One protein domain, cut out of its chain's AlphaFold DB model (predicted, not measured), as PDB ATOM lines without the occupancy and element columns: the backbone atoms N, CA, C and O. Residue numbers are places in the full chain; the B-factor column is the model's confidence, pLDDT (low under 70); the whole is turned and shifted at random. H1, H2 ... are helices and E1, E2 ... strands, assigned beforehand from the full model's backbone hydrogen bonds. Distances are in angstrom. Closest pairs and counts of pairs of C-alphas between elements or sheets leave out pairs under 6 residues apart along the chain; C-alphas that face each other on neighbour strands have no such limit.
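What this domain is: This is residues 102 to 201 of the 201 residues of an uncharacterized protein of Stentor coeruleus (UniProt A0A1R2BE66). One long helix, H1, makes the length of an elongated body; H2 and H3 fold back over it one after the other, and H6 crosses it near its middle. The short pair E1 and E2 lies at one end, with H4 next along, and H5 leads from H4 to H6. The printed part has 100 residues, with six named helices and two named strands in the order E1 H1 H2 H3 E2 H4 H5 H6, and its class is mostly helix. It is only just compact, close to loose, with a radius of gyration of the C-alphas of 14.9 A and spans of 44 by 24 by 19 A.

How they stand to each other: E1, residues 102 to 104, and E2, residues 168 to 170, are antiparallel, with N 103 and O 169 within hydrogen-bond range at 3.0 A. H1, residues 105 to 126, forms a hairpin with H2, residues 137 to 148, at a shallow tilt of 11 degrees, the closest C-alphas being those of Ile 120 and Val 144, 6.1 A. H3, residues 151 to 163, touches H1 at residues 105 to 113 alone, at a steep tilt of 48 degrees, closest at the C-alphas of Leu 108 and Val 159, 6.4 A. H4, residues 171 to 179, is close to but not clearly touching H3, with the C-alphas of Leu 162 and Leu 177 at 7.1 A. H6, residues 189 to 198, touches H1, closest at the C-alphas of Cys 119 and Ser 189, 5.3 A, and touches H5, residues 181 to 187, only at the corner. In H2, H3 and H6 every O i to N i+4 pair is within hydrogen-bond range, against 13 of 18 in H1, 3 of 5 in H4 and 1 of 3 in H5, which has 3 of 4 O i to N i+3 pairs.

Where its parts are: E1 begins at C-alpha 102, (-5.061, -7.009, 21.935). H1 is 31.2 A long, H2 16.3 A and H3 18.0 A. H6 ends at C-alpha 198, (16.893, -7.617, 40.350).

The domain as a whole: The printed part has no cut and no long link. Residues 129 to 132 and 201 have pLDDT under 70.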
ATOM      1  N   THR A 102      -6.317  -6.265  21.875       96.44
ATOM      2  CA  THR A 102      -5.061  -7.009  21.935       96.44
ATOM      3  C   THR A 102      -3.879  -6.047  21.906       96.44
ATOM      4  O   THR A 102      -3.972  -4.954  21.360       96.44
ATOM      5  N   ILE A 103      -2.762  -6.451  22.503       96.38
ATOM      6  CA  ILE A 103      -1.471  -5.777  22.331       96.38
ATOM      7  C   ILE A 103      -0.420  -6.801  21.922       96.38
ATOM      8  O   ILE A 103      -0.502  -7.983  22.284       96.38
ATOM      9  N   ASN A 104       0.549  -6.360  21.131       96.12
ATOM     10  CA  ASN A 104       1.651  -7.192  20.666       96.12
ATOM     11  C   ASN A 104       2.915  -6.969  21.517       96.12
ATOM     12  O   ASN A 104       2.901  -6.343  22.581       96.12
ATOM     13  N   ARG A 105       4.025  -7.543  21.054       96.31
ATOM     14  CA  ARG A 105       5.316  -7.430  21.723       96.31
ATOM     15  C   ARG A 105       5.833  -5.997  21.718       96.31
ATOM     16  O   ARG A 105       6.335  -5.527  22.737       96.31
ATOM     17  N   GLU A 106       5.737  -5.336  20.577       96.19
ATOM     18  CA  GLU A 106       6.203  -3.974  20.366       96.19
ATOM     19  C   GLU A 106       5.474  -2.998  21.301       96.19
ATOM     20  O   GLU A 106       6.113  -2.150  21.925       96.19
ATOM     21  N   ASP A 107       4.166  -3.178  21.487       96.50
ATOM     22  CA  ASP A 107       3.350  -2.401  22.423       96.50
ATOM     23  C   ASP A 107       3.828  -2.575  23.873       96.50
ATOM     24  O   ASP A 107       4.004  -1.592  24.592       96.50
ATOM     25  N   LEU A 108       4.115  -3.811  24.304       96.44
ATOM     26  CA  LEU A 108       4.650  -4.088  25.645       96.44
ATOM     27  C   LEU A 108       6.058  -3.528  25.851       96.44
ATOM     28  O   LEU A 108       6.387  -3.057  26.942       96.44
ATOM     29  N   GLU A 109       6.893  -3.561  24.815       97.75
ATOM     30  CA  GLU A 109       8.207  -2.926  24.846       97.75
ATOM     31  C   GLU A 109       8.087  -1.400  24.977       97.75
ATOM     32  O   GLU A 109       8.887  -0.802  25.702       97.75
ATOM     33  N   CYS A 110       7.070  -0.788  24.361       97.69
ATOM     34  CA  CYS A 110       6.772   0.635  24.523       97.69
ATOM     35  C   CYS A 110       6.215   0.957  25.921       97.69
ATOM     36  O   CYS A 110       6.642   1.935  26.531       97.69
ATOM     37  N   ILE A 111       5.319   0.121  26.467       97.75
ATOM     38  CA  ILE A 111       4.841   0.245  27.858       97.75
ATOM     39  C   ILE A 111       6.032   0.214  28.822       97.75
ATOM     40  O   ILE A 111       6.143   1.071  29.699       97.75
ATOM     41  N   PHE A 112       6.952  -0.739  28.639       98.50
ATOM     42  CA  PHE A 112       8.165  -0.816  29.449       98.50
ATOM     43  C   PHE A 112       8.993   0.467  29.355       98.50
ATOM     44  O   PHE A 112       9.392   0.999  30.390       98.50
ATOM     45  N   ASP A 113       9.268   0.953  28.141       98.44
ATOM     46  CA  ASP A 113      10.099   2.146  27.946       98.44
ATOM     47  C   ASP A 113       9.486   3.381  28.593       98.44
ATOM     48  O   ASP A 113      10.208   4.182  29.184       98.44
ATOM     49  N   ASP A 114       8.165   3.517  28.544       97.88
ATOM     50  CA  ASP A 114       7.502   4.690  29.089       97.88
ATOM     51  C   ASP A 114       7.409   4.640  30.624       97.88
ATOM     52  O   ASP A 114       7.661   5.650  31.290       97.88
ATOM     53  N   ILE A 115       7.171   3.458  31.210       98.19
ATOM     54  CA  ILE A 115       7.294   3.260  32.666       98.19
ATOM     55  C   ILE A 115       8.738   3.518  33.110       98.19
ATOM     56  O   ILE A 115       8.963   4.166  34.137       98.19
ATOM     57  N   PHE A 116       9.719   3.042  32.342       98.31
ATOM     58  CA  PHE A 116      11.137   3.232  32.622       98.31
ATOM     59  C   PHE A 116      11.518   4.713  32.589       98.31
ATOM     60  O   PHE A 116      12.072   5.231  33.560       98.31
ATOM     61  N   ARG A 117      11.147   5.418  31.521       97.19
ATOM     62  CA  ARG A 117      11.368   6.856  31.354       97.19
ATOM     63  C   ARG A 117      10.773   7.655  32.508       97.19
ATOM     64  O   ARG A 117      11.441   8.512  33.085       97.19
ATOM     65  N   PHE A 118       9.557   7.323  32.942       97.00
ATOM     66  CA  PHE A 118       8.995   7.947  34.136       97.00
ATOM     67  C   PHE A 118       9.783   7.595  35.411       97.00
ATOM     68  O   PHE A 118      10.251   8.486  36.118       97.00
ATOM     69  N   CYS A 119       9.941   6.308  35.726       96.94
ATOM     70  CA  CYS A 119      10.426   5.855  37.036       96.94
ATOM     71  C   CYS A 119      11.927   6.067  37.267       96.94
ATOM     72  O   CYS A 119      12.345   6.183  38.426       96.94
ATOM     73  N   ILE A 120      12.718   6.050  36.193       96.50
ATOM     74  CA  ILE A 120      14.185   6.013  36.218       96.50
ATOM     75  C   ILE A 120      14.770   7.330  35.721       96.50
ATOM     76  O   ILE A 120      15.640   7.891  36.378       96.50
ATOM     77  N   GLU A 121      14.270   7.849  34.601       94.62
ATOM     78  CA  GLU A 121      14.860   9.031  33.963       94.62
ATOM     79  C   GLU A 121      14.284  10.328  34.562       94.62
ATOM     80  O   GLU A 121      15.024  11.276  34.822       94.62
ATOM     81  N   ARG A 122      12.973  10.370  34.847       93.94
ATOM     82  CA  ARG A 122      12.286  11.596  35.296       93.94
ATOM     83  C   ARG A 122      12.071  11.682  36.799       93.94
ATOM     84  O   ARG A 122      12.443  12.680  37.413       93.94
ATOM     85  N   ALA A 123      11.456  10.670  37.413       93.62
ATOM     86  CA  ALA A 123      11.062  10.720  38.820       93.62
ATOM     87  C   ALA A 123      12.235  11.065  39.758       93.62
ATOM     88  O   ALA A 123      12.052  11.949  40.592       93.62
ATOM     89  N   PRO A 124      13.454  10.498  39.610       92.19
ATOM     90  CA  PRO A 124      14.589  10.839  40.476       92.19
ATOM     91  C   PRO A 124      15.014  12.313  40.430       92.19
ATOM     92  O   PRO A 124      15.635  12.804  41.373       92.19
ATOM     93  N   LEU A 125      14.646  13.055  39.381       88.44
ATOM     94  CA  LEU A 125      14.909  14.492  39.294       88.44
ATOM     95  C   LEU A 125      14.091  15.292  40.314       88.44
ATOM     96  O   LEU A 125      14.475  16.411  40.641       88.44
ATOM     97  N   LEU A 126      13.026  14.717  40.880       89.44
ATOM     98  CA  LEU A 126      12.269  15.309  41.986       89.44
ATOM     99  C   LEU A 126      13.001  15.212  43.333       89.44
ATOM    100  O   LEU A 126      12.617  15.915  44.275       89.44
ATOM    101  N   VAL A 127      14.048  14.381  43.454       87.75
ATOM    102  CA  VAL A 127      14.868  14.339  44.671       87.75
ATOM    103  C   VAL A 127      15.620  15.657  44.808       87.75
ATOM    104  O   VAL A 127      16.329  16.117  43.902       87.75
ATOM    105  N   SER A 128      15.502  16.266  45.979       79.69
ATOM    106  CA  SER A 128      16.226  17.478  46.348       79.69
ATOM    107  C   SER A 128      16.803  17.345  47.754       79.69
ATOM    108  O   SER A 128      16.493  16.397  48.469       79.69
ATOM    109  N   ASN A 129      17.638  18.300  48.167       69.50
ATOM    110  CA  ASN A 129      18.275  18.271  49.489       69.50
ATOM    111  C   ASN A 129      17.270  18.405  50.653       69.50
ATOM    112  O   ASN A 129      17.657  18.227  51.801       69.50
ATOM    113  N   SER A 130      15.997  18.712  50.372       68.88
ATOM    114  CA  SER A 130      14.892  18.662  51.338       68.88
ATOM    115  C   SER A 130      14.245  17.272  51.456       68.88
ATOM    116  O   SER A 130      13.378  17.073  52.303       68.88
ATOM    117  N   THR A 131      14.636  16.306  50.618       69.31
ATOM    118  CA  THR A 131      14.156  14.917  50.677       69.31
ATOM    119  C   THR A 131      14.955  14.139  51.723       69.31
ATOM    120  O   THR A 131      16.174  14.267  51.781       69.31
ATOM    121  N   MET A 132      14.277  13.325  52.538       69.69
ATOM    122  CA  MET A 132      14.910  12.466  53.542       69.69
ATOM    123  C   MET A 132      14.886  10.994  53.092       69.69
ATOM    124  O   MET A 132      13.816  10.511  52.720       69.69
ATOM    125  N   PRO A 133      16.019  10.263  53.145       77.19
ATOM    126  CA  PRO A 133      17.359  10.745  53.494       77.19
ATOM    127  C   PRO A 133      17.921  11.703  52.434       77.19
ATOM    128  O   PRO A 133      17.595  11.589  51.252       77.19
ATOM    129  N   ILE A 134      18.784  12.629  52.865       80.81
ATOM    130  CA  ILE A 134      19.451  13.571  51.960       80.81
ATOM    131  C   ILE A 134      20.297  12.771  50.967       80.81
ATOM    132  O   ILE A 134      21.202  12.036  51.363       80.81
ATOM    133  N   ALA A 135      20.011  12.938  49.678       82.81
ATOM    134  CA  ALA A 135      20.781  12.350  48.593       82.81
ATOM    135  C   ALA A 135      21.411  13.456  47.742       82.81
ATOM    136  O   ALA A 135      20.735  14.369  47.260       82.81
ATOM    137  N   THR A 136      22.722  13.367  47.548       86.88
ATOM    138  CA  THR A 136      23.463  14.269  46.661       86.88
ATOM    139  C   THR A 136      23.119  13.993  45.196       86.88
ATOM    140  O   THR A 136      22.728  12.884  44.831       86.88
ATOM    141  N   GLN A 137      23.323  14.983  44.318       86.75
ATOM    142  CA  GLN A 137      23.135  14.778  42.874       86.75
ATOM    143  C   GLN A 137      24.026  13.653  42.323       86.75
ATOM    144  O   GLN A 137      23.573  12.894  41.475       86.75
ATOM    145  N   GLY A 138      25.244  13.487  42.855       89.94
ATOM    146  CA  GLY A 138      26.133  12.383  42.479       89.94
ATOM    147  C   GLY A 138      25.567  11.006  42.837       89.94
ATOM    148  O   GLY A 138      25.588  10.105  42.006       89.94
ATOM    149  N   GLN A 139      24.982  10.851  44.030       91.19
ATOM    150  CA  GLN A 139      24.337   9.595  44.441       91.19
ATOM    151  C   GLN A 139      23.107   9.270  43.588       91.19
ATOM    152  O   GLN A 139      22.897   8.113  43.233       91.19
ATOM    153  N   ILE A 140      22.309  10.284  43.235       91.44
ATOM    154  CA  ILE A 140      21.151  10.113  42.347       91.44
ATOM    155  C   ILE A 140      21.619   9.691  40.949       91.44
ATOM    156  O   ILE A 140      21.092   8.727  40.400       91.44
ATOM    157  N   ALA A 141      22.635  10.360  40.396       93.19
ATOM    158  CA  ALA A 141      23.185  10.033  39.083       93.19
ATOM    159  C   ALA A 141      23.776   8.615  39.042       93.19
ATOM    160  O   ALA A 141      23.501   7.865  38.108       93.19
ATOM    161  N   GLN A 142      24.526   8.219  40.077       94.38
ATOM    162  CA  GLN A 142      25.043   6.856  40.203       94.38
ATOM    163  C   GLN A 142      23.902   5.832  40.256       94.38
ATOM    164  O   GLN A 142      23.928   4.842  39.530       94.38
ATOM    165  N   TYR A 143      22.879   6.090  41.073       93.19
ATOM    166  CA  TYR A 143      21.713   5.217  41.188       93.19
ATOM    167  C   TYR A 143      20.985   5.031  39.849       93.19
ATOM    168  O   TYR A 143      20.689   3.901  39.467       93.19
ATOM    169  N   VAL A 144      20.732   6.122  39.121       95.19
ATOM    170  CA  VAL A 144      20.110   6.076  37.789       95.19
ATOM    171  C   VAL A 144      20.995   5.299  36.813       95.19
ATOM    172  O   VAL A 144      20.508   4.385  36.152       95.19
ATOM    173  N   SER A 145      22.303   5.576  36.793       95.88
ATOM    174  CA  SER A 145      23.256   4.872  35.928       95.88
ATOM    175  C   SER A 145      23.276   3.361  36.180       95.88
ATOM    176  O   SER A 145      23.347   2.590  35.228       95.88
ATOM    177  N   GLU A 146      23.189   2.911  37.435       94.69
ATOM    178  CA  GLU A 146      23.117   1.477  37.757       94.69
ATOM    179  C   GLU A 146      21.845   0.810  37.207       94.69
ATOM    180  O   GLU A 146      21.868  -0.364  36.830       94.69
ATOM    181  N   LEU A 147      20.720   1.529  37.170       96.25
ATOM    182  CA  LEU A 147      19.461   1.005  36.636       96.25
ATOM    183  C   LEU A 147      19.452   1.001  35.105       96.25
ATOM    184  O   LEU A 147      18.976   0.035  34.509       96.25
ATOM    185  N   GLU A 148      20.042   2.017  34.477       96.56
ATOM    186  CA  GLU A 148      20.205   2.113  33.020       96.56
ATOM    187  C   GLU A 148      20.989   0.940  32.432       96.56
ATOM    188  O   GLU A 148      20.564   0.342  31.441       96.56
ATOM    189  N   LEU A 149      22.073   0.518  33.095       96.50
ATOM    190  CA  LEU A 149      22.850  -0.659  32.679       96.50
ATOM    191  C   LEU A 149      21.984  -1.927  32.569       96.50
ATOM    192  O   LEU A 149      22.251  -2.804  31.747       96.50
ATOM    193  N   ASN A 150      20.903  -2.006  33.348       96.88
ATOM    194  CA  ASN A 150      20.000  -3.150  33.378       96.88
ATOM    195  C   ASN A 150      18.788  -3.009  32.439       96.88
ATOM    196  O   ASN A 150      18.009  -3.964  32.328       96.88
ATOM    197  N   LYS A 151      18.606  -1.878  31.736       97.25
ATOM    198  CA  LYS A 151      17.408  -1.576  30.920       97.25
ATOM    199  C   LYS A 151      17.103  -2.670  29.897       97.25
ATOM    200  O   LYS A 151      16.013  -3.239  29.900       97.25
ATOM    201  N   LYS A 152      18.088  -3.042  29.069       97.56
ATOM    202  CA  LYS A 152      17.913  -4.025  27.979       97.56
ATOM    203  C   LYS A 152      17.517  -5.415  28.489       97.56
ATOM    204  O   LYS A 152      16.626  -6.047  27.922       97.56
ATOM    205  N   LYS A 153      18.179  -5.905  29.542       96.94
ATOM    206  CA  LYS A 153      17.892  -7.220  30.141       96.94
ATOM    207  C   LYS A 153      16.532  -7.218  30.838       96.94
ATOM    208  O   LYS A 153      15.744  -8.140  30.641       96.94
ATOM    209  N   SER A 154      16.232  -6.150  31.571       97.81
ATOM    210  CA  SER A 154      14.955  -5.999  32.271       97.81
ATOM    211  C   SER A 154      13.776  -5.892  31.308       97.81
ATOM    212  O   SER A 154      12.755  -6.524  31.556       97.81
ATOM    213  N   LYS A 155      13.926  -5.187  30.176       98.25
ATOM    214  CA  LYS A 155      12.906  -5.133  29.117       98.25
ATOM    215  C   LYS A 155      12.576  -6.525  28.588       98.25
ATOM    216  O   LYS A 155      11.411  -6.903  28.527       98.25
ATOM    217  N   LYS A 156      13.601  -7.316  28.245       96.88
ATOM    218  CA  LYS A 156      13.406  -8.693  27.762       96.88
ATOM    219  C   LYS A 156      12.637  -9.537  28.775       96.88
ATOM    220  O   LYS A 156      11.673 -10.189  28.392       96.88
ATOM    221  N   LYS A 157      13.031  -9.469  30.050       97.00
ATOM    222  CA  LYS A 157      12.376 -10.199  31.140       97.00
ATOM    223  C   LYS A 157      10.939  -9.723  31.379       97.00
ATOM    224  O   LYS A 157      10.068 -10.547  31.611       97.00
ATOM    225  N   PHE A 158      10.677  -8.418  31.296       97.56
ATOM    226  CA  PHE A 158       9.334  -7.845  31.431       97.56
ATOM    227  C   PHE A 158       8.389  -8.397  30.360       97.56
ATOM    228  O   PHE A 158       7.311  -8.891  30.674       97.56
ATOM    229  N   VAL A 159       8.832  -8.390  29.101       97.00
ATOM    230  CA  VAL A 159       8.068  -8.951  27.980       97.00
ATOM    231  C   VAL A 159       7.887 -10.463  28.125       97.00
ATOM    232  O   VAL A 159       6.808 -10.977  27.855       97.00
ATOM    233  N   GLU A 160       8.921 -11.185  28.558       95.56
ATOM    234  CA  GLU A 160       8.854 -12.633  28.781       95.56
ATOM    235  C   GLU A 160       7.823 -13.002  29.855       95.56
ATOM    236  O   GLU A 160       6.995 -13.879  29.612       95.56
ATOM    237  N   ILE A 161       7.824 -12.292  30.991       94.94
ATOM    238  CA  ILE A 161       6.860 -12.483  32.085       94.94
ATOM    239  C   ILE A 161       5.425 -12.273  31.590       94.94
ATOM    240  O   ILE A 161       4.549 -13.067  31.922       94.94
ATOM    241  N   LEU A 162       5.182 -11.219  30.801       95.50
ATOM    242  CA  LEU A 162       3.822 -10.825  30.431       95.50
ATOM    243  C   LEU A 162       3.285 -11.533  29.183       95.50
ATOM    244  O   LEU A 162       2.086 -11.753  29.086       95.50
ATOM    245  N   MET A 163       4.136 -11.897  28.223       93.69
ATOM    246  CA  MET A 163       3.682 -12.584  27.006       93.69
ATOM    247  C   MET A 163       3.810 -14.097  27.079       93.69
ATOM    248  O   MET A 163       3.106 -14.786  26.347       93.69
ATOM    249  N   ASN A 164       4.743 -14.629  27.873       91.94
ATOM    250  CA  ASN A 164       5.037 -16.061  27.938       91.94
ATOM    251  C   ASN A 164       5.111 -16.733  26.542       91.94
ATOM    252  O   ASN A 164       4.431 -17.716  26.255       91.94
ATOM    253  N   SER A 165       5.911 -16.160  25.635       89.62
ATOM    254  CA  SER A 165       6.080 -16.589  24.227       89.62
ATOM    255  C   SER A 165       4.877 -16.405  23.284       89.62
ATOM    256  O   SER A 165       4.968 -16.775  22.110       89.62
ATOM    257  N   LYS A 166       3.766 -15.807  23.732       93.44
ATOM    258  CA  LYS A 166       2.653 -15.426  22.849       93.44
ATOM    259  C   LYS A 166       3.061 -14.290  21.905       93.44
ATOM    260  O   LYS A 166       3.939 -13.488  22.214       93.44
ATOM    261  N   LYS A 167       2.403 -14.216  20.744       94.12
ATOM    262  CA  LYS A 167       2.566 -13.103  19.786       94.12
ATOM    263  C   LYS A 167       1.734 -11.879  20.166       94.12
ATOM    264  O   LYS A 167       2.142 -10.758  19.887       94.12
ATOM    265  N   THR A 168       0.582 -12.111  20.781       96.00
ATOM    266  CA  THR A 168      -0.362 -11.094  21.238       96.00
ATOM    267  C   THR A 168      -0.981 -11.536  22.560       96.00
ATOM    268  O   THR A 168      -1.005 -12.732  22.865       96.00
ATOM    269  N   ILE A 169      -1.470 -10.574  23.339       96.81
ATOM    270  CA  ILE A 169      -2.217 -10.810  24.576       96.81
ATOM    271  C   ILE A 169      -3.514 -10.001  24.557       96.81
ATOM    272  O   ILE A 169      -3.516  -8.831  24.175       96.81
ATOM    273  N   GLU A 170      -4.622 -10.634  24.937       97.12
ATOM    274  CA  GLU A 170      -5.923  -9.972  25.043       97.12
ATOM    275  C   GLU A 170      -6.007  -9.106  26.300       97.12
ATOM    276  O   GLU A 170      -5.386  -9.406  27.321       97.12
ATOM    277  N   LYS A 171      -6.846  -8.067  26.270       97.12
ATOM    278  CA  LYS A 171      -7.046  -7.146  27.402       97.12
ATOM    279  C   LYS A 171      -7.329  -7.855  28.720       97.12
ATOM    280  O   LYS A 171      -6.741  -7.512  29.742       97.12
ATOM    281  N   LYS A 172      -8.258  -8.813  28.701       97.19
ATOM    282  CA  LYS A 172      -8.664  -9.547  29.903       97.19
ATOM    283  C   LYS A 172      -7.484 -10.324  30.480       97.19
ATOM    284  O   LYS A 172      -7.178 -10.160  31.654       97.19
ATOM    285  N   GLU A 173      -6.796 -11.081  29.629       96.81
ATOM    286  CA  GLU A 173      -5.620 -11.851  30.022       96.81
ATOM    287  C   GLU A 173      -4.513 -10.938  30.571       96.81
ATOM    288  O   GLU A 173      -3.972 -11.197  31.641       96.81
ATOM    289  N   PHE A 174      -4.221  -9.829  29.883       97.31
ATOM    290  CA  PHE A 174      -3.215  -8.868  30.325       97.31
ATOM    291  C   PHE A 174      -3.522  -8.321  31.716       97.31
ATOM    292  O   PHE A 174      -2.626  -8.227  32.545       97.31
ATOM    293  N   VAL A 175      -4.779  -7.961  31.979       97.56
ATOM    294  CA  VAL A 175      -5.202  -7.419  33.272       97.56
ATOM    295  C   VAL A 175      -5.117  -8.476  34.381       97.56
ATOM    296  O   VAL A 175      -4.625  -8.157  35.461       97.56
ATOM    297  N   GLU A 176      -5.525  -9.719  34.106       97.12
ATOM    298  CA  GLU A 176      -5.474 -10.846  35.055       97.12
ATOM    299  C   GLU A 176      -4.038 -11.193  35.485       97.12
ATOM    300  O   GLU A 176      -3.815 -11.600  36.625       97.12
ATOM    301  N   LEU A 177      -3.026 -10.950  34.640       96.88
ATOM    302  CA  LEU A 177      -1.620 -11.127  35.035       96.88
ATOM    303  C   LEU A 177      -1.224 -10.269  36.243       96.88
ATOM    304  O   LEU A 177      -0.292 -10.633  36.958       96.88
ATOM    305  N   PHE A 178      -1.906  -9.146  36.476       97.12
ATOM    306  CA  PHE A 178      -1.618  -8.227  37.580       97.12
ATOM    307  C   PHE A 178      -2.458  -8.493  38.838       97.12
ATOM    308  O   PHE A 178      -2.359  -7.716  39.793       97.12
ATOM    309  N   ASP A 179      -3.226  -9.588  38.869       94.75
ATOM    310  CA  ASP A 179      -3.740 -10.162  40.121       94.75
ATOM    311  C   ASP A 179      -2.606 -10.794  40.945       94.75
ATOM    312  O   ASP A 179      -2.666 -10.833  42.176       94.75
ATOM    313  N   ASP A 180      -1.533 -11.236  40.278       95.62
ATOM    314  CA  ASP A 180      -0.305 -11.660  40.942       95.62
ATOM    315  C   ASP A 180       0.436 -10.465  41.567       95.62
ATOM    316  O   ASP A 180       0.678  -9.430  40.939       95.62
ATOM    317  N   MET A 181       0.842 -10.624  42.829       92.81
ATOM    318  CA  MET A 181       1.452  -9.546  43.608       92.81
ATOM    319  C   MET A 181       2.843  -9.140  43.093       92.81
ATOM    320  O   MET A 181       3.237  -7.981  43.261       92.81
ATOM    321  N   GLU A 182       3.611 -10.054  42.497       94.12
ATOM    322  CA  GLU A 182       4.918  -9.712  41.927       94.12
ATOM    323  C   GLU A 182       4.755  -8.932  40.623       94.12
ATOM    324  O   GLU A 182       5.425  -7.912  40.436       94.12
ATOM    325  N   ASN A 183       3.794  -9.314  39.782       96.00
ATOM    326  CA  ASN A 183       3.457  -8.564  38.573       96.00
ATOM    327  C   ASN A 183       2.859  -7.190  38.899       96.00
ATOM    328  O   ASN A 183       3.240  -6.189  38.291       96.00
ATOM    329  N   ALA A 184       1.998  -7.095  39.916       95.50
ATOM    330  CA  ALA A 184       1.420  -5.835  40.387       95.50
ATOM    331  C   ALA A 184       2.482  -4.767  40.710       95.50
ATOM    332  O   ALA A 184       2.283  -3.576  40.453       95.50
ATOM    333  N   LYS A 185       3.641  -5.187  41.235       95.44
ATOM    334  CA  LYS A 185       4.767  -4.293  41.555       95.44
ATOM    335  C   LYS A 185       5.413  -3.685  40.307       95.44
ATOM    336  O   LYS A 185       6.054  -2.644  40.423       95.44
ATOM    337  N   LEU A 186       5.240  -4.276  39.124       97.06
ATOM    338  CA  LEU A 186       5.787  -3.739  37.875       97.06
ATOM    339  C   LEU A 186       5.106  -2.427  37.451       97.06
ATOM    340  O   LEU A 186       5.709  -1.645  36.726       97.06
ATOM    341  N   LEU A 187       3.887  -2.152  37.928       96.19
ATOM    342  CA  LEU A 187       3.122  -0.946  37.575       96.19
ATOM    343  C   LEU A 187       3.175   0.148  38.651       96.19
ATOM    344  O   LEU A 187       2.333   1.045  38.670       96.19
ATOM    345  N   CYS A 188       4.145   0.087  39.564       93.88
ATOM    346  CA  CYS A 188       4.404   1.152  40.528       93.88
ATOM    347  C   CYS A 188       5.890   1.515  40.552       93.88
ATOM    348  O   CYS A 188       6.761   0.668  40.352       93.88
ATOM    349  N   SER A 189       6.202   2.783  40.831       94.81
ATOM    350  CA  SER A 189       7.570   3.282  40.658       94.81
ATOM    351  C   SER A 189       8.604   2.559  41.530       94.81
ATOM    352  O   SER A 189       9.691   2.198  41.074       94.81
ATOM    353  N   PHE A 190       8.262   2.276  42.791       94.31
ATOM    354  CA  PHE A 190       9.135   1.524  43.693       94.31
ATOM    355  C   PHE A 190       9.355   0.076  43.230       94.31
ATOM    356  O   PHE A 190      10.498  -0.387  43.171       94.31
ATOM    357  N   GLY A 191       8.274  -0.633  42.899       96.31
ATOM    358  CA  GLY A 191       8.337  -2.031  42.491       96.31
ATOM    359  C   GLY A 191       9.057  -2.211  41.156       96.31
ATOM    360  O   GLY A 191       9.928  -3.075  41.052       96.31
ATOM    361  N   PHE A 192       8.815  -1.317  40.196       97.75
ATOM    362  CA  PHE A 192       9.512  -1.307  38.914       97.75
ATOM    363  C   PHE A 192      11.020  -1.094  39.095       97.75
ATOM    364  O   PHE A 192      11.822  -1.889  38.610       97.75
ATOM    365  N   ARG A 193      11.441  -0.101  39.896       97.12
ATOM    366  CA  ARG A 193      12.866   0.114  40.223       97.12
ATOM    367  C   ARG A 193      13.513  -1.115  40.867       97.12
ATOM    368  O   ARG A 193      14.649  -1.464  40.536       97.12
ATOM    369  N   LYS A 194      12.794  -1.802  41.762       96.69
ATOM    370  CA  LYS A 194      13.258  -3.056  42.379       96.69
ATOM    371  C   LYS A 194      13.395  -4.179  41.345       96.69
ATOM    372  O   LYS A 194      14.388  -4.904  41.384       96.69
ATOM    373  N   PHE A 195      12.449  -4.292  40.414       97.50
ATOM    374  CA  PHE A 195      12.500  -5.250  39.310       97.50
ATOM    375  C   PHE A 195      13.731  -5.028  38.419       97.50
ATOM    376  O   PHE A 195      14.503  -5.973  38.228       97.50
ATOM    377  N   ILE A 196      13.987  -3.789  37.979       97.56
ATOM    378  CA  ILE A 196      15.184  -3.453  37.185       97.56
ATOM    379  C   ILE A 196      16.460  -3.858  37.940       97.56
ATOM    380  O   ILE A 196      17.324  -4.550  37.403       97.56
ATOM    381  N   ARG A 197      16.549  -3.510  39.231       95.25
ATOM    382  CA  ARG A 197      17.700  -3.850  40.083       95.25
ATOM    383  C   ARG A 197      17.883  -5.360  40.280       95.25
ATOM    384  O   ARG A 197      19.005  -5.803  40.499       95.25
ATOM    385  N   SER A 198      16.812  -6.153  40.234       94.44
ATOM    386  CA  SER A 198      16.893  -7.617  40.350       94.44
ATOM    387  C   SER A 198      17.473  -8.288  39.103       94.44
ATOM    388  O   SER A 198      17.876  -9.445  39.158       94.44
ATOM    389  N   CYS A 199      17.534  -7.567  37.981       91.25
ATOM    390  CA  CYS A 199      18.056  -8.077  36.721       91.25
ATOM    391  C   CYS A 199      19.576  -7.903  36.579       91.25
ATOM    392  O   CYS A 199      20.080  -8.107  35.474       91.25
ATOM    393  N   LYS A 200      20.293  -7.573  37.666       80.81
ATOM    394  CA  LYS A 200      21.760  -7.437  37.689       80.81
ATOM    395  C   LYS A 200      22.461  -8.645  37.058       80.81
ATOM    396  O   LYS A 200      21.929  -9.760  37.043       80.81
ATOM    397  N   GLU A 201      23.603  -8.369  36.442       58.22
ATOM    398  CA  GLU A 201      24.569  -9.378  35.995       58.22
ATOM    399  C   GLU A 201      25.198 -10.104  37.182       58.22
ATOM    400  O   GLU A 201      25.442  -9.443  38.220       58.22
TER     401      GLU A 201